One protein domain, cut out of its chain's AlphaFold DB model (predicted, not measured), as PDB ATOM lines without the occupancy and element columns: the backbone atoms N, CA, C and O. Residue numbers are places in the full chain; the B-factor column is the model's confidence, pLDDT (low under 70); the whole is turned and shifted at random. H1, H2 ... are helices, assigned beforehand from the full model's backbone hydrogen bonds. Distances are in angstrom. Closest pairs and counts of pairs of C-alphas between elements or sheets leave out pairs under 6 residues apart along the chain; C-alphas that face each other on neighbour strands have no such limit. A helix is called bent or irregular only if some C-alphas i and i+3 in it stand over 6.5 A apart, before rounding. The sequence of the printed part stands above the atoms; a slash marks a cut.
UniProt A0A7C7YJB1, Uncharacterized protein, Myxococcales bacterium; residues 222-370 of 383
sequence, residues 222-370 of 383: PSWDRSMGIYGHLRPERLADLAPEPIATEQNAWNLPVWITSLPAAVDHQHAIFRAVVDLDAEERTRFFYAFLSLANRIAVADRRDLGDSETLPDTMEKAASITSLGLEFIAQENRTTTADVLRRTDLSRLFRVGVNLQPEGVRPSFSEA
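This is residues 222 to 370 of the 383 residues of an uncharacterized protein of Myxococcales bacterium (UniProt A0A7C7YJB1). Two long helices, H3 and H4, cross away from their midpoints, and H6 packs across H4 and also on H3. H2 and H5 pack on H4 further along, H1 packs on the last part of H3 and on H6, and the long link of residues 232 to 271 winds round the outside of this helical body. The 149 printed residues hold six named helices, in the order H1, H2, H3, H4, H5, H6, and no named strand; the class is all helix. The whole is compact, with a radius of gyration of the C-alphas of 15.0 A and spans of 45 by 38 by 29 A.

The longest helix, H4, holds residues 312 to 335 and measures 34.2 A from C-alpha 312 at (-4.915, -3.072, 49.054) to C-alpha 335 at (-25.616, 22.640, 40.117). H3, residues 282 to 302, measures 30.1 A. H6, residues 348 to 358, measures 15.3 A and ends at C-alpha 358 at (-21.790, 13.558, 53.075). The shorter helices are H1, residues 224 to 231, 11.7 A; H5, residues 339 to 345, 10.0 A; and H2, residues 272 to 277, 8.8 A. H1 is neither bent nor irregular, but only just: C-alphas 227 and 230 are 6.2 A apart.

H4 is the hub, touching H2, H3, H5 and H6. H4 and H6 are about perpendicular at 76 degrees, and their closest C-alphas, of Gly 327 and Gly 355, are 4.0 A apart. With residues 312 to 320 alone H4 touches H3, at a steep tilt of 63 degrees, opposite ways; the closest C-alphas, of Ala 296 and Met 317, are 5.1 A apart. H2 touches H4, closest at the C-alphas of Ala 272 and Ser 325, 5.0 A, about perpendicular at 87 degrees. H5 touches H4, closest at the C-alphas of Ala 332 and Thr 339, 5.6 A. H1 touches H3, closest at the C-alphas of Ser 227 and Arg 298, 4.9 A, and at 70.0 degrees they are only just about perpendicular. H1 and H4 are apart, and H5 and H6 meet only through their link. Every O i to N i+4 pair is within hydrogen-bond range in H2, H3, H4, H5 and H6; in H1 1 of 4 is, beside 3 of 5 O i to N i+3 pairs.

The two C-alphas farthest apart, of Asp 281 and Glu 369, are 46.9 A apart. The printed part has no cut. The link from H1 to H2, 40 residues, is long. The mean pLDDT of the printed part is 83.0, and residues 248 to 269 and 367 to 370 are under 70.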
ATOM      1  N   PRO A 222       2.060   9.049  47.687       90.19
ATOM      2  CA  PRO A 222       2.443  10.297  48.343       90.19
ATOM      3  C   PRO A 222       2.591  10.142  49.858       90.19
ATOM      4  O   PRO A 222       1.919   9.307  50.459       90.19
ATOM      5  N   SER A 223       3.378  11.019  50.493       89.19
ATOM      6  CA  SER A 223       3.507  11.058  51.956       89.19
ATOM      7  C   SER A 223       2.165  11.069  52.707       89.19
ATOM      8  O   SER A 223       1.146  11.586  52.227       89.19
ATOM      9  N   TRP A 224       2.168  10.522  53.927       89.00
ATOM     10  CA  TRP A 224       0.958  10.372  54.738       89.00
ATOM     11  C   TRP A 224       0.240  11.704  54.997       89.00
ATOM     12  O   TRP A 224      -0.966  11.795  54.768       89.00
ATOM     13  N   ASP A 225       0.970  12.768  55.346       87.06
ATOM     14  CA  ASP A 225       0.386  14.097  55.581       87.06
ATOM     15  C   ASP A 225      -0.331  14.656  54.343       87.06
ATOM     16  O   ASP A 225      -1.430  15.216  54.433       87.06
ATOM     17  N   ARG A 226       0.259  14.476  53.149       89.25
ATOM     18  CA  ARG A 226      -0.361  14.905  51.883       89.25
ATOM     19  C   ARG A 226      -1.575  14.051  51.533       89.25
ATOM     20  O   ARG A 226      -2.556  14.562  50.978       89.25
ATOM     21  N   SER A 227      -1.525  12.767  51.860       93.25
ATOM     22  CA  SER A 227      -2.616  11.820  51.651       93.25
ATOM     23  C   SER A 227      -3.814  12.141  52.541       93.25
ATOM     24  O   SER A 227      -4.927  12.262  52.033       93.25
ATOM     25  N   MET A 228      -3.596  12.435  53.826       92.69
ATOM     26  CA  MET A 228      -4.665  12.706  54.794       92.69
ATOM     27  C   MET A 228      -5.533  13.926  54.432       92.69
ATOM     28  O   MET A 228      -6.707  14.013  54.810       92.69
ATOM     29  N   GLY A 229      -5.014  14.847  53.612       91.19
ATOM     30  CA  GLY A 229      -5.755  16.006  53.105       91.19
ATOM     31  C   GLY A 229      -7.058  15.671  52.354       91.19
ATOM     32  O   GLY A 229      -7.967  16.511  52.316       91.19
ATOM     33  N   ILE A 230      -7.197  14.456  51.802       93.75
ATOM     34  CA  ILE A 230      -8.429  14.010  51.121       93.75
ATOM     35  C   ILE A 230      -9.602  13.790  52.089       93.75
ATOM     36  O   ILE A 230     -10.755  13.889  51.680       93.75
ATOM     37  N   TYR A 231      -9.326  13.574  53.380       94.75
ATOM     38  CA  TYR A 231     -10.333  13.420  54.437       94.75
ATOM     39  C   TYR A 231     -10.676  14.733  55.153       94.75
ATOM     40  O   TYR A 231     -11.485  14.752  56.084       94.75
ATOM     41  N   GLY A 232     -10.076  15.846  54.720       92.19
ATOM     42  CA  GLY A 232     -10.280  17.156  55.325       92.19
ATOM     43  C   GLY A 232     -11.756  17.569  55.386       92.19
ATOM     44  O   GLY A 232     -12.551  17.312  54.478       92.19
ATOM     45  N   HIS A 233     -12.133  18.252  56.464       92.44
ATOM     46  CA  HIS A 233     -13.498  18.740  56.628       92.44
ATOM     47  C   HIS A 233     -13.841  19.838  55.608       92.44
ATOM     48  O   HIS A 233     -13.040  20.735  55.329       92.44
ATOM     49  N   LEU A 234     -15.062  19.782  55.077       92.94
ATOM     50  CA  LEU A 234     -15.654  20.806  54.224       92.94
ATOM     51  C   LEU A 234     -16.849  21.443  54.926       92.94
ATOM     52  O   LEU A 234     -17.725  20.745  55.430       92.94
ATOM     53  N   ARG A 235     -16.913  22.778  54.895       92.94
ATOM     54  CA  ARG A 235     -18.096  23.504  55.367       92.94
ATOM     55  C   ARG A 235     -19.302  23.183  54.467       92.94
ATOM     56  O   ARG A 235     -19.100  23.112  53.249       92.94
ATOM     57  N   PRO A 236     -20.526  23.038  55.011       91.25
ATOM     58  CA  PRO A 236     -21.709  22.664  54.231       91.25
ATOM     59  C   PRO A 236     -21.960  23.555  53.009       91.25
ATOM     60  O   PRO A 236     -22.283  23.060  51.934       91.25
ATOM     61  N   GLU A 237     -21.713  24.862  53.132       92.62
ATOM     62  CA  GLU A 237     -21.947  25.839  52.058       92.62
ATOM     63  C   GLU A 237     -20.955  25.687  50.897       92.62
ATOM     64  O   GLU A 237     -21.167  26.250  49.831       92.62
ATOM     65  N   ARG A 238     -19.861  24.944  51.111       93.25
ATOM     66  CA  ARG A 238     -18.764  24.725  50.159       93.25
ATOM     67  C   ARG A 238     -18.811  23.361  49.472       93.25
ATOM     68  O   ARG A 238     -17.927  23.076  48.651       93.25
ATOM     69  N   LEU A 239     -19.772  22.504  49.829       92.62
ATOM     70  CA  LEU A 239     -19.894  21.148  49.284       92.62
ATOM     71  C   LEU A 239     -20.294  21.173  47.805       92.62
ATOM     72  O   LEU A 239     -19.685  20.474  47.002       92.62
ATOM     73  N   ALA A 240     -21.257  22.024  47.445       93.75
ATOM     74  CA  ALA A 240     -21.780  22.135  46.083       93.75
ATOM     75  C   ALA A 240     -20.923  23.022  45.161       93.75
ATOM     76  O   ALA A 240     -21.263  23.206  43.995       93.75
ATOM     77  N   ASP A 241     -19.827  23.595  45.660       93.12
ATOM     78  CA  ASP A 241     -18.996  24.498  44.873       93.12
ATOM     79  C   ASP A 241     -18.362  23.804  43.667       93.12
ATOM     80  O   ASP A 241     -17.616  22.828  43.814       93.12
ATOM     81  N   LEU A 242     -18.601  24.397  42.501       92.62
ATOM     82  CA  LEU A 242     -18.145  23.937  41.200       92.62
ATOM     83  C   LEU A 242     -17.434  25.093  40.485       92.62
ATOM     84  O   LEU A 242     -17.996  26.181  40.348       92.62
ATOM     85  N   ALA A 243     -16.194  24.872  40.043       89.25
ATOM     86  CA  ALA A 243     -15.431  25.890  39.319       89.25
ATOM     87  C   ALA A 243     -16.176  26.292  38.038       89.25
ATOM     88  O   ALA A 243     -16.767  25.420  37.412       89.25
ATOM     89  N   PRO A 244     -16.203  27.571  37.625       82.94
ATOM     90  CA  PRO A 244     -16.968  28.000  36.449       82.94
ATOM     91  C   PRO A 244     -16.417  27.428  35.139       82.94
ATOM     92  O   PRO A 244     -17.187  27.169  34.219       82.94
ATOM     93  N   GLU A 245     -15.106  27.202  35.078       84.38
ATOM     94  CA  GLU A 245     -14.399  26.697  33.904       84.38
ATOM     95  C   GLU A 245     -13.831  25.296  34.169       84.38
ATOM     96  O   GLU A 245     -13.571  24.949  35.329       84.38
ATOM     97  N   PRO A 246     -13.640  24.481  33.116       79.88
ATOM     98  CA  PRO A 246     -12.890  23.236  33.208       79.88
ATOM     99  C   PRO A 246     -11.479  23.462  33.753       79.88
ATOM    100  O   PRO A 246     -10.871  24.509  33.527       79.88
ATOM    101  N   ILE A 247     -10.946  22.464  34.454       75.69
ATOM    102  CA  ILE A 247      -9.576  22.509  34.966       75.69
ATOM    103  C   ILE A 247      -8.625  22.586  33.767       75.69
ATOM    104  O   ILE A 247      -8.682  21.748  32.867       75.69
ATOM    105  N   ALA A 248      -7.768  23.611  33.753       62.28
ATOM    106  CA  ALA A 248      -6.767  23.780  32.712       62.28
ATOM    107  C   ALA A 248      -5.806  22.585  32.712       62.28
ATOM    108  O   ALA A 248      -5.294  22.174  33.754       62.28
ATOM    109  N   THR A 249      -5.582  22.025  31.528       51.72
ATOM    110  CA  THR A 249      -4.743  20.848  31.324       51.72
ATOM    111  C   THR A 249      -3.278  21.176  31.602       51.72
ATOM    112  O   THR A 249      -2.607  21.755  30.751       51.72
ATOM    113  N   GLU A 250      -2.746  20.761  32.748       47.88
ATOM    114  CA  GLU A 250      -1.302  20.575  32.879       47.88
ATOM    115  C   GLU A 250      -0.978  19.115  32.559       47.88
ATOM    116  O   GLU A 250      -1.440  18.192  33.231       47.88
ATOM    117  N   GLN A 251      -0.225  18.906  31.476       41.44
ATOM    118  CA  GLN A 251       0.328  17.609  31.087       41.44
ATOM    119  C   GLN A 251       1.434  17.216  32.070       41.44
ATOM    120  O   GLN A 251       2.611  17.210  31.726       41.44
ATOM    121  N   ASN A 252       1.073  16.900  33.308       39.25
ATOM    122  CA  ASN A 252       1.994  16.193  34.179       39.25
ATOM    123  C   ASN A 252       1.865  14.713  33.833       39.25
ATOM    124  O   ASN A 252       0.871  14.062  34.156       39.25
ATOM    125  N   ALA A 253       2.842  14.228  33.068       39.47
ATOM    126  CA  ALA A 253       3.059  12.814  32.823       39.47
ATOM    127  C   ALA A 253       3.393  12.161  34.168       39.47
ATOM    128  O   ALA A 253       4.534  12.182  34.620       39.47
ATOM    129  N   TRP A 254       2.370  11.664  34.856       43.62
ATOM    130  CA  TRP A 254       2.563  10.810  36.015       43.62
ATOM    131  C   TRP A 254       3.013   9.445  35.499       43.62
ATOM    132  O   TRP A 254       2.268   8.785  34.774       43.62
ATOM    133  N   ASN A 255       4.230   9.031  35.848       41.16
ATOM    134  CA  ASN A 255       4.655   7.647  35.679       41.16
ATOM    135  C   ASN A 255       3.891   6.830  36.725       41.16
ATOM    136  O   ASN A 255       4.127   6.985  37.919       41.16
ATOM    137  N   LEU A 256       2.910   6.034  36.303       48.25
ATOM    138  CA  LEU A 256       2.279   5.077  37.209       48.25
ATOM    139  C   LEU A 256       3.134   3.810  37.234       48.25
ATOM    140  O   LEU A 256       3.425   3.286  36.159       48.25
ATOM    141  N   PRO A 257       3.491   3.282  38.411       46.88
ATOM    142  CA  PRO A 257       4.285   2.057  38.505       46.88
ATOM    143  C   PRO A 257       3.453   0.776  38.367       46.88
ATOM    144  O   PRO A 257       4.011  -0.313  38.369       46.88
ATOM    145  N   VAL A 258       2.121   0.867  38.285       51.12
ATOM    146  CA  VAL A 258       1.261  -0.320  38.193       51.12
ATOM    147  C   VAL A 258       0.937  -0.600  36.735       51.12
ATOM    148  O   VAL A 258       0.445   0.271  36.010       51.12
ATOM    149  N   TRP A 259       1.186  -1.839  36.319       48.03
ATOM    150  CA  TRP A 259       0.822  -2.325  34.998       48.03
ATOM    151  C   TRP A 259      -0.702  -2.400  34.883       48.03
ATOM    152  O   TRP A 259      -1.345  -3.331  35.362       48.03
ATOM    153  N   ILE A 260      -1.298  -1.395  34.246       49.88
ATOM    154  CA  ILE A 260      -2.730  -1.359  33.958       49.88
ATOM    155  C   ILE A 260      -2.927  -1.550  32.459       49.88
ATOM    156  O   ILE A 260      -3.009  -0.597  31.687       49.88
ATOM    157  N   THR A 261      -3.049  -2.798  32.035       41.53
ATOM    158  CA  THR A 261      -3.522  -3.156  30.686       41.53
ATOM    159  C   THR A 261      -5.039  -3.190  30.597       41.53
ATOM    160  O   THR A 261      -5.611  -2.973  29.529       41.53
ATOM    161  N   SER A 262      -5.722  -3.398  31.722       44.22
ATOM    162  CA  SER A 262      -7.168  -3.246  31.817       44.22
ATOM    163  C   SER A 262      -7.545  -2.842  33.234       44.22
ATOM    164  O   SER A 262      -7.349  -3.607  34.169       44.22
ATOM    165  N   LEU A 263      -8.082  -1.629  33.421       48.44
ATOM    166  CA  LEU A 263      -8.731  -1.304  34.689       48.44
ATOM    167  C   LEU A 263      -9.882  -2.297  34.872       48.44
ATOM    168  O   LEU A 263     -10.804  -2.275  34.048       48.44
ATOM    169  N   PRO A 264      -9.895  -3.107  35.945       43.38
ATOM    170  CA  PRO A 264     -11.006  -4.017  36.225       43.38
ATOM    171  C   PRO A 264     -12.352  -3.280  36.355       43.38
ATOM    172  O   PRO A 264     -13.413  -3.881  36.228       43.38
ATOM    173  N   ALA A 265     -12.316  -1.955  36.524       41.88
ATOM    174  CA  ALA A 265     -13.477  -1.085  36.612       41.88
ATOM    175  C   ALA A 265     -13.966  -0.487  35.274       41.88
ATOM    176  O   ALA A 265     -15.052   0.085  35.229       41.88
ATOM    177  N   ALA A 266     -13.228  -0.621  34.162       41.44
ATOM    178  CA  ALA A 266     -13.666  -0.077  32.867       41.44
ATOM    179  C   ALA A 266     -14.857  -0.840  32.249       41.44
ATOM    180  O   ALA A 266     -15.414  -0.404  31.241       41.44
ATOM    181  N   VAL A 267     -15.258  -1.965  32.850       46.34
ATOM    182  CA  VAL A 267     -16.381  -2.800  32.394       46.34
ATOM    183  C   VAL A 267     -17.555  -2.768  33.383       46.34
ATOM    184  O   VAL A 267     -18.641  -3.244  33.054       46.34
ATOM    185  N   ASP A 268     -17.381  -2.172  34.568       55.88
ATOM    186  CA  ASP A 268     -18.424  -2.135  35.586       55.88
ATOM    187  C   ASP A 268     -19.117  -0.765  35.656       55.88
ATOM    188  O   ASP A 268     -18.593   0.225  36.165       55.88
ATOM    189  N   HIS A 269     -20.343  -0.705  35.135       64.56
ATOM    190  CA  HIS A 269     -21.198   0.482  35.194       64.56
ATOM    191  C   HIS A 269     -21.869   0.686  36.569       64.56
ATOM    192  O   HIS A 269     -22.765   1.534  36.675       64.56
ATOM    193  N   GLN A 270     -21.482  -0.066  37.607       79.00
ATOM    194  CA  GLN A 270     -22.025   0.054  38.966       79.00
ATOM    195  C   GLN A 270     -21.867   1.461  39.555       79.00
ATOM    196  O   GLN A 270     -22.847   2.041  40.036       79.00
ATOM    197  N   HIS A 271     -20.680   2.062  39.445       88.44
ATOM    198  CA  HIS A 271     -20.386   3.361  40.060       88.44
ATOM    199  C   HIS A 271     -20.661   4.536  39.113       88.44
ATOM    200  O   HIS A 271     -20.370   4.486  37.914       88.44
ATOM    201  N   ALA A 272     -21.207   5.630  39.653       89.75
ATOM    202  CA  ALA A 272     -21.552   6.826  38.876       89.75
ATOM    203  C   ALA A 272     -20.338   7.456  38.194       89.75
ATOM    204  O   ALA A 272     -20.450   7.956  37.073       89.75
ATOM    205  N   ILE A 273     -19.183   7.374  38.853       90.75
ATOM    206  CA  ILE A 273     -17.914   7.867  38.334       90.75
ATOM    207  C   ILE A 273     -17.551   7.192  37.001       90.75
ATOM    208  O   ILE A 273     -17.267   7.888  36.033       90.75
ATOM    209  N   PHE A 274     -17.675   5.864  36.887       89.19
ATOM    210  CA  PHE A 274     -17.333   5.135  35.657       89.19
ATOM    211  C   PHE A 274     -18.379   5.312  34.557       89.19
ATOM    212  O   PHE A 274     -18.029   5.343  33.379       89.19
ATOM    213  N   ARG A 275     -19.655   5.517  34.914       88.25
ATOM    214  CA  ARG A 275     -20.678   5.921  33.934       88.25
ATOM    215  C   ARG A 275     -20.368   7.291  33.331       88.25
ATOM    216  O   ARG A 275     -20.472   7.449  32.121       88.25
ATOM    217  N   ALA A 276     -19.948   8.255  34.149       88.12
ATOM    218  CA  ALA A 276     -19.615   9.605  33.695       88.12
ATOM    219  C   ALA A 276     -18.382   9.643  32.771       88.12
ATOM    220  O   ALA A 276     -18.311  10.476  31.870       88.12
ATOM    221  N   VAL A 277     -17.440   8.713  32.953       87.81
ATOM    222  CA  VAL A 277     -16.227   8.581  32.123       87.81
ATOM    223  C   VAL A 277     -16.544   8.170  30.679       87.81
ATOM    224  O   VAL A 277     -15.784   8.493  29.767       87.81
ATOM    225  N   VAL A 278     -17.681   7.511  30.428       86.06
ATOM    226  CA  VAL A 278     -18.108   7.135  29.066       86.06
ATOM    227  C   VAL A 278     -18.338   8.369  28.182       86.06
ATOM    228  O   VAL A 278     -18.063   8.318  26.985       86.06
ATOM    229  N   ASP A 279     -18.751   9.495  28.761       86.50
ATOM    230  CA  ASP A 279     -19.019  10.744  28.032       86.50
ATOM    231  C   ASP A 279     -17.771  11.637  27.866       86.50
ATOM    232  O   ASP A 279     -17.854  12.763  27.360       86.50
ATOM    233  N   LEU A 280     -16.609  11.156  28.315       86.38
ATOM    234  CA  LEU A 280     -15.314  11.807  28.139       86.38
ATOM    235  C   LEU A 280     -14.648  11.369  26.827       86.38
ATOM    236  O   LEU A 280     -14.858  10.240  26.364       86.38
ATOM    237  N   ASP A 281     -13.822  12.234  26.240       86.38
ATOM    238  CA  ASP A 281     -12.970  11.868  25.103       86.38
ATOM    239  C   ASP A 281     -11.775  10.982  25.522       86.38
ATOM    240  O   ASP A 281     -11.552  10.711  26.700       86.38
ATOM    241  N   ALA A 282     -11.003  10.473  24.558       79.19
ATOM    242  CA  ALA A 282      -9.904   9.544  24.844       79.19
ATOM    243  C   ALA A 282      -8.799  10.144  25.739       79.19
ATOM    244  O   ALA A 282      -8.233   9.436  26.576       79.19
ATOM    245  N   GLU A 283      -8.501  11.435  25.588       81.69
ATOM    246  CA  GLU A 283      -7.479  12.121  26.381       81.69
ATOM    247  C   GLU A 283      -7.996  12.379  27.802       81.69
ATOM    248  O   GLU A 283      -7.315  12.085  28.785       81.69
ATOM    249  N   GLU A 284      -9.239  12.848  27.919       84.44
ATOM    250  CA  GLU A 284      -9.949  13.034  29.181       84.44
ATOM    251  C   GLU A 284     -10.053  11.727  29.977       84.44
ATOM    252  O   GLU A 284      -9.758  11.718  31.172       84.44
ATOM    253  N   ARG A 285     -10.416  10.613  29.327       84.19
ATOM    254  CA  ARG A 285     -10.485   9.286  29.965       84.19
ATOM    255  C   ARG A 285      -9.131   8.840  30.488       84.19
ATOM    256  O   ARG A 285      -9.036   8.374  31.619       84.19
ATOM    257  N   THR A 286      -8.088   9.005  29.681       81.88
ATOM    258  CA  THR A 286      -6.720   8.655  30.071       81.88
ATOM    259  C   THR A 286      -6.317   9.425  31.331       81.88
ATOM    260  O   THR A 286      -5.930   8.817  32.326       81.88
ATOM    261  N   ARG A 287      -6.514  10.751  31.345       81.62
ATOM    262  CA  ARG A 287      -6.254  11.596  32.526       81.62
ATOM    263  C   ARG A 287      -7.073  11.189  33.746       81.62
ATOM    264  O   ARG A 287      -6.540  11.165  34.851       81.62
ATOM    265  N   PHE A 288      -8.352  10.877  33.550       87.38
ATOM    266  CA  PHE A 288      -9.211  10.402  34.627       87.38
ATOM    267  C   PHE A 288      -8.620   9.155  35.288       87.38
ATOM    268  O   PHE A 288      -8.538   9.113  36.509       87.38
ATOM    269  N   PHE A 289      -8.166   8.171  34.507       84.75
ATOM    270  CA  PHE A 289      -7.598   6.945  35.066       84.75
ATOM    271  C   PHE A 289      -6.303   7.194  35.842       84.75
ATOM    272  O   PHE A 289      -6.147   6.639  36.928       84.75
ATOM    273  N   TYR A 290      -5.437   8.090  35.358       83.12
ATOM    274  CA  TYR A 290      -4.260   8.534  36.111       83.12
ATOM    275  C   TYR A 290      -4.640   9.156  37.460       83.12
ATOM    276  O   TYR A 290      -4.134   8.751  38.508       83.12
ATOM    277  N   ALA A 291      -5.571  10.113  37.451       87.69
ATOM    278  CA  ALA A 291      -6.037  10.771  38.666       87.69
ATOM    279  C   ALA A 291      -6.748   9.795  39.617       87.69
ATOM    280  O   ALA A 291      -6.628   9.914  40.836       87.69
ATOM    281  N   PHE A 292      -7.485   8.826  39.071       91.12
ATOM    282  CA  PHE A 292      -8.218   7.834  39.843       91.12
ATOM    283  C   PHE A 292      -7.267   6.870  40.552       91.12
ATOM    284  O   PHE A 292      -7.446   6.616  41.741       91.12
ATOM    285  N   LEU A 293      -6.221   6.398  39.865       87.56
ATOM    286  CA  LEU A 293      -5.205   5.560  40.499       87.56
ATOM    287  C   LEU A 293      -4.423   6.334  41.564       87.56
ATOM    288  O   LEU A 293      -4.230   5.837  42.668       87.56
ATOM    289  N   SER A 294      -4.049   7.582  41.270       89.00
ATOM    290  CA  SER A 294      -3.409   8.458  42.257       89.00
ATOM    291  C   SER A 294      -4.285   8.642  43.503       89.00
ATOM    292  O   SER A 294      -3.788   8.586  44.627       89.00
ATOM    293  N   LEU A 295      -5.603   8.801  43.334       93.31
ATOM    294  CA  LEU A 295      -6.543   8.863  44.452       93.31
ATOM    295  C   LEU A 295      -6.597   7.542  45.235       93.31
ATOM    296  O   LEU A 295      -6.584   7.587  46.462       93.31
ATOM    297  N   ALA A 296      -6.628   6.389  44.563       92.56
ATOM    298  CA  ALA A 296      -6.609   5.082  45.224       92.56
ATOM    299  C   ALA A 296      -5.333   4.896  46.066       92.56
ATOM    300  O   ALA A 296      -5.427   4.597  47.256       92.56
ATOM    301  N   ASN A 297      -4.157   5.215  45.514       92.25
ATOM    302  CA  ASN A 297      -2.889   5.188  46.251       92.25
ATOM    303  C   ASN A 297      -2.896   6.144  47.452       92.25
ATOM    304  O   ASN A 297      -2.458   5.781  48.544       92.25
ATOM    305  N   ARG A 298      -3.446   7.358  47.297       93.62
ATOM    306  CA  ARG A 298      -3.619   8.303  48.418       93.62
ATOM    307  C   ARG A 298      -4.506   7.737  49.517       93.62
ATOM    308  O   ARG A 298      -4.213   7.949  50.690       93.62
ATOM    309  N   ILE A 299      -5.584   7.045  49.157       94.81
ATOM    310  CA  ILE A 299      -6.463   6.382  50.125       94.81
ATOM    311  C   ILE A 299      -5.702   5.258  50.831       94.81
ATOM    312  O   ILE A 299      -5.755   5.201  52.055       94.81
ATOM    313  N   ALA A 300      -4.946   4.430  50.101       92.81
ATOM    314  CA  ALA A 300      -4.129   3.358  50.674       92.81
ATOM    315  C   ALA A 300      -3.166   3.884  51.749       92.81
ATOM    316  O   ALA A 300      -3.140   3.368  52.866       92.81
ATOM    317  N   VAL A 301      -2.441   4.965  51.438       92.00
ATOM    318  CA  VAL A 301      -1.514   5.598  52.385       92.00
ATOM    319  C   VAL A 301      -2.262   6.240  53.555       92.00
ATOM    320  O   VAL A 301      -1.904   6.006  54.708       92.00
ATOM    321  N   ALA A 302      -3.291   7.052  53.291       92.81
ATOM    322  CA  ALA A 302      -4.026   7.760  54.344       92.81
ATOM    323  C   ALA A 302      -4.688   6.797  55.343       92.81
ATOM    324  O   ALA A 302      -4.694   7.069  56.544       92.81
ATOM    325  N   ASP A 303      -5.182   5.662  54.849       92.38
ATOM    326  CA  ASP A 303      -5.816   4.613  55.646       92.38
ATOM    327  C   ASP A 303      -4.812   3.658  56.311       92.38
ATOM    328  O   ASP A 303      -5.238   2.705  56.960       92.38
ATOM    329  N   ARG A 304      -3.498   3.894  56.155       90.25
ATOM    330  CA  ARG A 304      -2.415   3.024  56.649       90.25
ATOM    331  C   ARG A 304      -2.598   1.553  56.238       90.25
ATOM    332  O   ARG A 304      -2.356   0.645  57.031       90.25
ATOM    333  N   ARG A 305      -3.046   1.310  55.001       90.75
ATOM    334  CA  ARG A 305      -3.140  -0.049  54.445       90.75
ATOM    335  C   ARG A 305      -1.738  -0.637  54.238       90.75
ATOM    336  O   ARG A 305      -0.778   0.109  54.042       90.75
ATOM    337  N   ASP A 306      -1.629  -1.967  54.249       90.50
ATOM    338  CA  ASP A 306      -0.391  -2.660  53.872       90.50
ATOM    339  C   ASP A 306      -0.158  -2.460  52.366       90.50
ATOM    340  O   ASP A 306      -0.856  -3.039  51.535       90.50
ATOM    341  N   LEU A 307       0.792  -1.595  52.006       90.62
ATOM    342  CA  LEU A 307       1.098  -1.279  50.606       90.62
ATOM    343  C   LEU A 307       1.724  -2.464  49.863       90.62
ATOM    344  O   LEU A 307       1.707  -2.487  48.637       90.62
ATOM    345  N   GLY A 308       2.261  -3.444  50.594       88.25
ATOM    346  CA  GLY A 308       2.754  -4.701  50.051       88.25
ATOM    347  C   GLY A 308       1.665  -5.762  49.872       88.25
ATOM    348  O   GLY A 308       2.003  -6.895  49.542       88.25
ATOM    349  N   ASP A 309       0.394  -5.483  50.163       88.81
ATOM    350  CA  ASP A 309      -0.718  -6.416  49.934       88.81
ATOM    351  C   ASP A 309      -1.351  -6.175  48.553       88.81
ATOM    352  O   ASP A 309      -1.750  -5.055  48.223       88.81
ATOM    353  N   SER A 310      -1.481  -7.238  47.754       85.44
ATOM    354  CA  SER A 310      -2.091  -7.174  46.424       85.44
ATOM    355  C   SER A 310      -3.567  -6.775  46.458       85.44
ATOM    356  O   SER A 310      -4.068  -6.235  45.474       85.44
ATOM    357  N   GLU A 311      -4.266  -7.004  47.576       87.81
ATOM    358  CA  GLU A 311      -5.679  -6.635  47.737       87.81
ATOM    359  C   GLU A 311      -5.877  -5.167  48.153       87.81
ATOM    360  O   GLU A 311      -6.966  -4.616  47.979       87.81
ATOM    361  N   THR A 312      -4.825  -4.478  48.620       88.94
ATOM    362  CA  THR A 312      -4.915  -3.072  49.054       88.94
ATOM    363  C   THR A 312      -5.373  -2.151  47.928       88.94
ATOM    364  O   THR A 312      -6.206  -1.261  48.140       88.94
ATOM    365  N   LEU A 313      -4.851  -2.339  46.715       86.81
ATOM    366  CA  LEU A 313      -5.221  -1.488  45.590       86.81
ATOM    367  C   LEU A 313      -6.672  -1.738  45.119       86.81
ATOM    368  O   LEU A 313      -7.421  -0.763  45.042       86.81
ATOM    369  N   PRO A 314      -7.126  -2.987  44.881       86.69
ATOM    370  CA  PRO A 314      -8.538  -3.289  44.632       86.69
ATOM    371  C   PRO A 314      -9.493  -2.684  45.672       86.69
ATOM    372  O   PRO A 314     -10.442  -1.986  45.306       86.69
ATOM    373  N   ASP A 315      -9.200  -2.864  46.963       89.50
ATOM    374  CA  ASP A 315      -9.990  -2.315  48.070       89.50
ATOM    375  C   ASP A 315     -10.086  -0.783  48.020       89.50
ATOM    376  O   ASP A 315     -11.150  -0.182  48.208       89.50
ATOM    377  N   THR A 316      -8.951  -0.122  47.802       91.50
ATOM    378  CA  THR A 316      -8.877   1.345  47.809       91.50
ATOM    379  C   THR A 316      -9.471   1.945  46.537       91.50
ATOM    380  O   THR A 316     -10.076   3.016  46.611       91.50
ATOM    381  N   MET A 317      -9.408   1.244  45.401       90.69
ATOM    382  CA  MET A 317     -10.128   1.594  44.174       90.69
ATOM    383  C   MET A 317     -11.643   1.490  44.355       90.69
ATOM    384  O   MET A 317     -12.360   2.392  43.925       90.69
ATOM    385  N   GLU A 318     -12.145   0.446  45.013       91.44
ATOM    386  CA  GLU A 318     -13.580   0.318  45.291       91.44
ATOM    387  C   GLU A 318     -14.063   1.449  46.213       91.44
ATOM    388  O   GLU A 318     -15.044   2.140  45.918       91.44
ATOM    389  N   LYS A 319     -13.308   1.737  47.282       93.69
ATOM    390  CA  LYS A 319     -13.579   2.883  48.162       93.69
ATOM    391  C   LYS A 319     -13.528   4.214  47.404       93.69
ATOM    392  O   LYS A 319     -14.418   5.051  47.578       93.69
ATOM    393  N   ALA A 320     -12.524   4.413  46.549       94.31
ATOM    394  CA  ALA A 320     -12.419   5.588  45.692       94.31
ATOM    395  C   ALA A 320     -13.656   5.724  44.797       94.31
ATOM    396  O   ALA A 320     -14.249   6.801  44.746       94.31
ATOM    397  N   ALA A 321     -14.073   4.649  44.125       93.31
ATOM    398  CA  ALA A 321     -15.198   4.660  43.200       93.31
ATOM    399  C   ALA A 321     -16.522   4.987  43.900       93.31
ATOM    400  O   ALA A 321     -17.246   5.883  43.452       93.31
ATOM    401  N   SER A 322     -16.797   4.319  45.022       93.50
ATOM    402  CA  SER A 322     -18.008   4.497  45.825       93.50
ATOM    403  C   SER A 322     -18.147   5.932  46.349       93.50
ATOM    404  O   SER A 322     -19.114   6.639  46.044       93.50
ATOM    405  N   ILE A 323     -17.136   6.419  47.073       96.25
ATOM    406  CA  ILE A 323     -17.207   7.713  47.762       96.25
ATOM    407  C   ILE A 323     -17.133   8.884  46.779       96.25
ATOM    408  O   ILE A 323     -17.859   9.871  46.922       96.25
ATOM    409  N   THR A 324     -16.305   8.774  45.737       96.25
ATOM    410  CA  THR A 324     -16.219   9.804  44.690       96.25
ATOM    411  C   THR A 324     -17.521   9.891  43.900       96.25
ATOM    412  O   THR A 324     -17.947  10.997  43.566       96.25
ATOM    413  N   SER A 325     -18.196   8.761  43.643       95.56
ATOM    414  CA  SER A 325     -19.517   8.753  42.998       95.56
ATOM    415  C   SER A 325     -20.549   9.533  43.809       95.56
ATOM    416  O   SER A 325     -21.286  10.335  43.240       95.56
ATOM    417  N   LEU A 326     -20.544   9.375  45.133       95.69
ATOM    418  CA  LEU A 326     -21.468  10.078  46.023       95.69
ATOM    419  C   LEU A 326     -21.251  11.602  45.994       95.69
ATOM    420  O   LEU A 326     -22.206  12.373  45.894       95.69
ATOM    421  N   GLY A 327     -19.991  12.050  46.003       96.62
ATOM    422  CA  GLY A 327     -19.661  13.470  45.845       96.62
ATOM    423  C   GLY A 327     -19.991  14.025  44.455       96.62
ATOM    424  O   GLY A 327     -20.480  15.148  44.334       96.62
ATOM    425  N   LEU A 328     -19.765  13.230  43.405       96.88
ATOM    426  CA  LEU A 328     -20.068  13.582  42.019       96.88
ATOM    427  C   LEU A 328     -21.565  13.815  41.797       96.88
ATOM    428  O   LEU A 328     -21.952  14.841  41.235       96.88
ATOM    429  N   GLU A 329     -22.400  12.874  42.237       96.62
ATOM    430  CA  GLU A 329     -23.855  12.953  42.090       96.62
ATOM    431  C   GLU A 329     -24.425  14.151  42.854       96.62
ATOM    432  O   GLU A 329     -25.230  14.903  42.301       96.62
ATOM    433  N   PHE A 330     -23.941  14.395  44.077       97.12
ATOM    434  CA  PHE A 330     -24.345  15.548  44.879       97.12
ATOM    435  C   PHE A 330     -24.053  16.881  44.173       97.12
ATOM    436  O   PHE A 330     -24.948  17.714  44.021       97.12
ATOM    437  N   ILE A 331     -22.822  17.088  43.689       96.88
ATOM    438  CA  ILE A 331     -22.452  18.340  43.009       96.88
ATOM    439  C   ILE A 331     -23.247  18.516  41.711       96.88
ATOM    440  O   ILE A 331     -23.700  19.627  41.422       96.88
ATOM    441  N   ALA A 332     -23.434  17.441  40.938       96.38
ATOM    442  CA  ALA A 332     -24.206  17.479  39.700       96.38
ATOM    443  C   ALA A 332     -25.668  17.879  39.961       96.38
ATOM    444  O   ALA A 332     -26.207  18.737  39.255       96.38
ATOM    445  N   GLN A 333     -26.284  17.315  41.005       96.44
ATOM    446  CA  GLN A 333     -27.656  17.619  41.406       96.44
ATOM    447  C   GLN A 333     -27.815  19.078  41.852       96.44
ATOM    448  O   GLN A 333     -28.704  19.774  41.351       96.44
ATOM    449  N   GLU A 334     -26.947  19.565  42.740       96.56
ATOM    450  CA  GLU A 334     -27.028  20.931  43.275       96.56
ATOM    451  C   GLU A 334     -26.791  22.000  42.194       96.56
ATOM    452  O   GLU A 334     -27.445  23.045  42.188       96.56
ATOM    453  N   ASN A 335     -25.919  21.720  41.220       95.19
ATOM    454  CA  ASN A 335     -25.616  22.640  40.117       95.19
ATOM    455  C   ASN A 335     -26.487  22.424  38.868       95.19
ATOM    456  O   ASN A 335     -26.362  23.183  37.907       95.19
ATOM    457  N   ARG A 336     -27.367  21.413  38.866       95.19
ATOM    458  CA  ARG A 336     -28.221  21.034  37.723       95.19
ATOM    459  C   ARG A 336     -27.428  20.845  36.422       95.19
ATOM    460  O   ARG A 336     -27.855  21.293  35.359       95.19
ATOM    461  N   THR A 337     -26.274  20.193  36.521       95.00
ATOM    462  CA  THR A 337     -25.389  19.888  35.387       95.00
ATOM    463  C   THR A 337     -25.204  18.374  35.234       95.00
ATOM    464  O   THR A 337     -25.730  17.591  36.026       95.00
ATOM    465  N   THR A 338     -24.491  17.937  34.198       94.38
ATOM    466  CA  THR A 338     -24.172  16.520  33.994       94.38
ATOM    467  C   THR A 338     -22.961  16.107  34.829       94.38
ATOM    468  O   THR A 338     -22.073  16.908  35.119       94.38
ATOM    469  N   THR A 339     -22.880  14.829  35.191       93.81
ATOM    470  CA  THR A 339     -21.720  14.275  35.907       93.81
ATOM    471  C   THR A 339     -20.428  14.395  35.091       93.81
ATOM    472  O   THR A 339     -19.374  14.692  35.646       93.81
ATOM    473  N   ALA A 340     -20.506  14.264  33.764       91.38
ATOM    474  CA  ALA A 340     -19.371  14.488  32.870       91.38
ATOM    475  C   ALA A 340     -18.856  15.941  32.912       91.38
ATOM    476  O   ALA A 340     -17.651  16.171  32.867       91.38
ATOM    477  N   ASP A 341     -19.745  16.934  33.033       92.94
ATOM    478  CA  ASP A 341     -19.347  18.338  33.200       92.94
ATOM    479  C   ASP A 341     -18.675  18.582  34.560       92.94
ATOM    480  O   ASP A 341     -17.654  19.265  34.639       92.94
ATOM    481  N   VAL A 342     -19.179  17.956  35.630       94.56
ATOM    482  CA  VAL A 342     -18.542  18.030  36.956       94.56
ATOM    483  C   VAL A 342     -17.126  17.452  36.933       94.56
ATOM    484  O   VAL A 342     -16.222  18.081  37.487       94.56
ATOM    485  N   LEU A 343     -16.915  16.310  36.264       92.06
ATOM    486  CA  LEU A 343     -15.593  15.686  36.117       92.06
ATOM    487  C   LEU A 343     -14.578  16.597  35.414       92.06
ATOM    488  O   LEU A 343     -13.414  16.628  35.798       92.06
ATOM    489  N   ARG A 344     -15.012  17.379  34.421       91.38
ATOM    490  CA  ARG A 344     -14.138  18.338  33.720       91.38
ATOM    491  C   ARG A 344     -13.727  19.524  34.591       91.38
ATOM    492  O   ARG A 344     -12.718  20.170  34.324       91.38
ATOM    493  N   ARG A 345     -14.522  19.840  35.614       92.44
ATOM    494  CA  ARG A 345     -14.422  21.073  36.415       92.44
ATOM    495  C   ARG A 345     -13.932  20.826  37.845       92.44
ATOM    496  O   ARG A 345     -13.726  21.787  38.587       92.44
ATOM    497  N   THR A 346     -13.756  19.565  38.248       91.62
ATOM    498  CA  THR A 346     -13.484  19.189  39.644       91.62
ATOM    499  C   THR A 346     -12.452  18.073  39.749       91.62
ATOM    500  O   THR A 346     -12.591  17.033  39.116       91.62
ATOM    501  N   ASP A 347     -11.453  18.265  40.613       91.94
ATOM    502  CA  ASP A 347     -10.468  17.236  40.952       91.94
ATOM    503  C   ASP A 347     -11.110  16.048  41.696       91.94
ATOM    504  O   ASP A 347     -11.996  16.234  42.539       91.94
ATOM    505  N   LEU A 348     -10.623  14.831  41.436       93.50
ATOM    506  CA  LEU A 348     -11.166  13.617  42.053       93.50
ATOM    507  C   LEU A 348     -10.976  13.600  43.573       93.50
ATOM    508  O   LEU A 348     -11.878  13.168  44.287       93.50
ATOM    509  N   SER A 349      -9.875  14.148  44.096       93.94
ATOM    510  CA  SER A 349      -9.669  14.267  45.547       93.94
ATOM    511  C   SER A 349     -10.715  15.184  46.181       93.94
ATOM    512  O   SER A 349     -11.157  14.944  47.304       93.94
ATOM    513  N   ARG A 350     -11.149  16.237  45.470       94.44
ATOM    514  CA  ARG A 350     -12.244  17.107  45.926       94.44
ATOM    515  C   ARG A 350     -13.582  16.373  45.909       94.44
ATOM    516  O   ARG A 350     -14.323  16.501  46.881       94.44
ATOM    517  N   LEU A 351     -13.884  15.623  44.850       96.25
ATOM    518  CA  LEU A 351     -15.107  14.817  44.762       96.25
ATOM    519  C   LEU A 351     -15.169  13.770  45.878       96.25
ATOM    520  O   LEU A 351     -16.167  13.700  46.595       96.25
ATOM    521  N   PHE A 352     -14.073  13.043  46.097       96.94
ATOM    522  CA  PHE A 352     -13.930  12.116  47.215       96.94
ATOM    523  C   PHE A 352     -14.162  12.818  48.556       96.94
ATOM    524  O   PHE A 352     -14.986  12.382  49.356       96.94
ATOM    525  N   ARG A 353     -13.514  13.968  48.784       95.81
ATOM    526  CA  ARG A 353     -13.676  14.742  50.023       95.81
ATOM    527  C   ARG A 353     -15.114  15.202  50.252       95.81
ATOM    528  O   ARG A 353     -15.565  15.226  51.396       95.81
ATOM    529  N   VAL A 354     -15.845  15.580  49.201       96.69
ATOM    530  CA  VAL A 354     -17.281  15.888  49.305       96.69
ATOM    531  C   VAL A 354     -18.053  14.638  49.725       96.69
ATOM    532  O   VAL A 354     -18.792  14.711  50.704       96.69
ATOM    533  N   GLY A 355     -17.806  13.492  49.085       96.12
ATOM    534  CA  GLY A 355     -18.398  12.206  49.465       96.12
ATOM    535  C   GLY A 355     -18.172  11.844  50.938       96.12
ATOM    536  O   GLY A 355     -19.127  11.564  51.657       96.12
ATOM    537  N   VAL A 356     -16.936  11.970  51.434       95.69
ATOM    538  CA  VAL A 356     -16.588  11.751  52.855       95.69
ATOM    539  C   VAL A 356     -17.381  12.662  53.796       95.69
ATOM    540  O   VAL A 356     -17.739  12.260  54.899       95.69
ATOM    541  N   ASN A 357     -17.615  13.923  53.419       95.12
ATOM    542  CA  ASN A 357     -18.351  14.859  54.276       95.12
ATOM    543  C   ASN A 357     -19.874  14.634  54.223       95.12
ATOM    544  O   ASN A 357     -20.561  15.034  55.158       95.12
ATOM    545  N   LEU A 358     -20.389  13.981  53.178       93.69
ATOM    546  CA  LEU A 358     -21.790  13.558  53.075       93.69
ATOM    547  C   LEU A 358     -22.056  12.249  53.834       93.69
ATOM    548  O   LEU A 358     -23.111  12.106  54.446       93.69
ATOM    549  N   GLN A 359     -21.089  11.326  53.839       89.00
ATOM    550  CA  GLN A 359     -21.143  10.065  54.581       89.00
ATOM    551  C   GLN A 359     -19.875   9.882  55.435       89.00
ATOM    552  O   GLN A 359     -18.944   9.182  55.034       89.00
ATOM    553  N   PRO A 360     -19.801  10.516  56.619       76.81
ATOM    554  CA  PRO A 360     -18.601  10.459  57.452       76.81
ATOM    555  C   PRO A 360     -18.432   9.127  58.196       76.81
ATOM    556  O   PRO A 360     -17.306   8.753  58.525       76.81
ATOM    557  N   GLU A 361     -19.528   8.417  58.476       78.75
ATOM    558  CA  GLU A 361     -19.520   7.179  59.261       78.75
ATOM    559  C   GLU A 361     -18.902   6.017  58.468       78.75
ATOM    560  O   GLU A 361     -19.343   5.700  57.364       78.75
ATOM    561  N   GLY A 362     -17.865   5.385  59.030       77.38
ATOM    562  CA  GLY A 362     -17.203   4.204  58.457       77.38
ATOM    563  C   GLY A 362     -16.271   4.467  57.266       77.38
ATOM    564  O   GLY A 362     -15.621   3.539  56.796       77.38
ATOM    565  N   VAL A 363     -16.176   5.711  56.781       85.00
ATOM    566  CA  VAL A 363     -15.339   6.067  55.617       85.00
ATOM    567  C   VAL A 363     -13.986   6.638  56.031       85.00
ATOM    568  O   VAL A 363     -12.986   6.421  55.348       85.00
ATOM    569  N   ARG A 364     -13.935   7.386  57.133       87.56
ATOM    570  CA  ARG A 364     -12.675   7.938  57.641       87.56
ATOM    571  C   ARG A 364     -11.847   6.833  58.300       87.56
ATOM    572  O   ARG A 364     -12.442   5.970  58.946       87.56
ATOM    573  N   PRO A 365     -10.511   6.868  58.178       84.00
ATOM    574  CA  PRO A 365      -9.668   5.927  58.896       84.00
ATOM    575  C   PRO A 365      -9.886   6.072  60.404       84.00
ATOM    576  O   PRO A 365      -9.955   7.185  60.933       84.00
ATOM    577  N   SER A 366     -10.032   4.937  61.083       75.38
ATOM    578  CA  SER A 366      -9.986   4.857  62.539       75.38
ATOM    579  C   SER A 366      -8.559   4.523  62.946       75.38
ATOM    580  O   SER A 366      -8.072   3.447  62.606       75.38
ATOM    581  N   PHE A 367      -7.905   5.425  63.667       68.75
ATOM    582  CA  PHE A 367      -6.605   5.149  64.271       68.75
ATOM    583  C   PHE A 367      -6.843   4.525  65.652       68.75
ATOM    584  O   PHE A 367      -7.710   4.990  66.395       68.75
ATOM    585  N   SER A 368      -6.152   3.430  65.958       56.28
ATOM    586  CA  SER A 368      -6.200   2.811  67.288       56.28
ATOM    587  C   SER A 368      -5.253   3.539  68.252       56.28
ATOM    588  O   SER A 368      -4.326   4.199  67.801       56.28
ATOM    589  N   GLU A 369      -5.416   3.406  69.573       43.72
ATOM    590  CA  GLU A 369      -4.453   3.980  70.545       43.72
ATOM    591  C   GLU A 369      -3.012   3.457  70.320       43.72
ATOM    592  O   GLU A 369      -2.046   4.182  70.532       43.72
ATOM    593  N   ALA A 370      -2.845   2.249  69.763       46.19
ATOM    594  CA  ALA A 370      -1.536   1.689  69.400       46.19
ATOM    595  C   ALA A 370      -0.853   2.400  68.207       46.19
ATOM    596  O   ALA A 370       0.347   2.232  67.981       46.19
TER     597      ALA A 370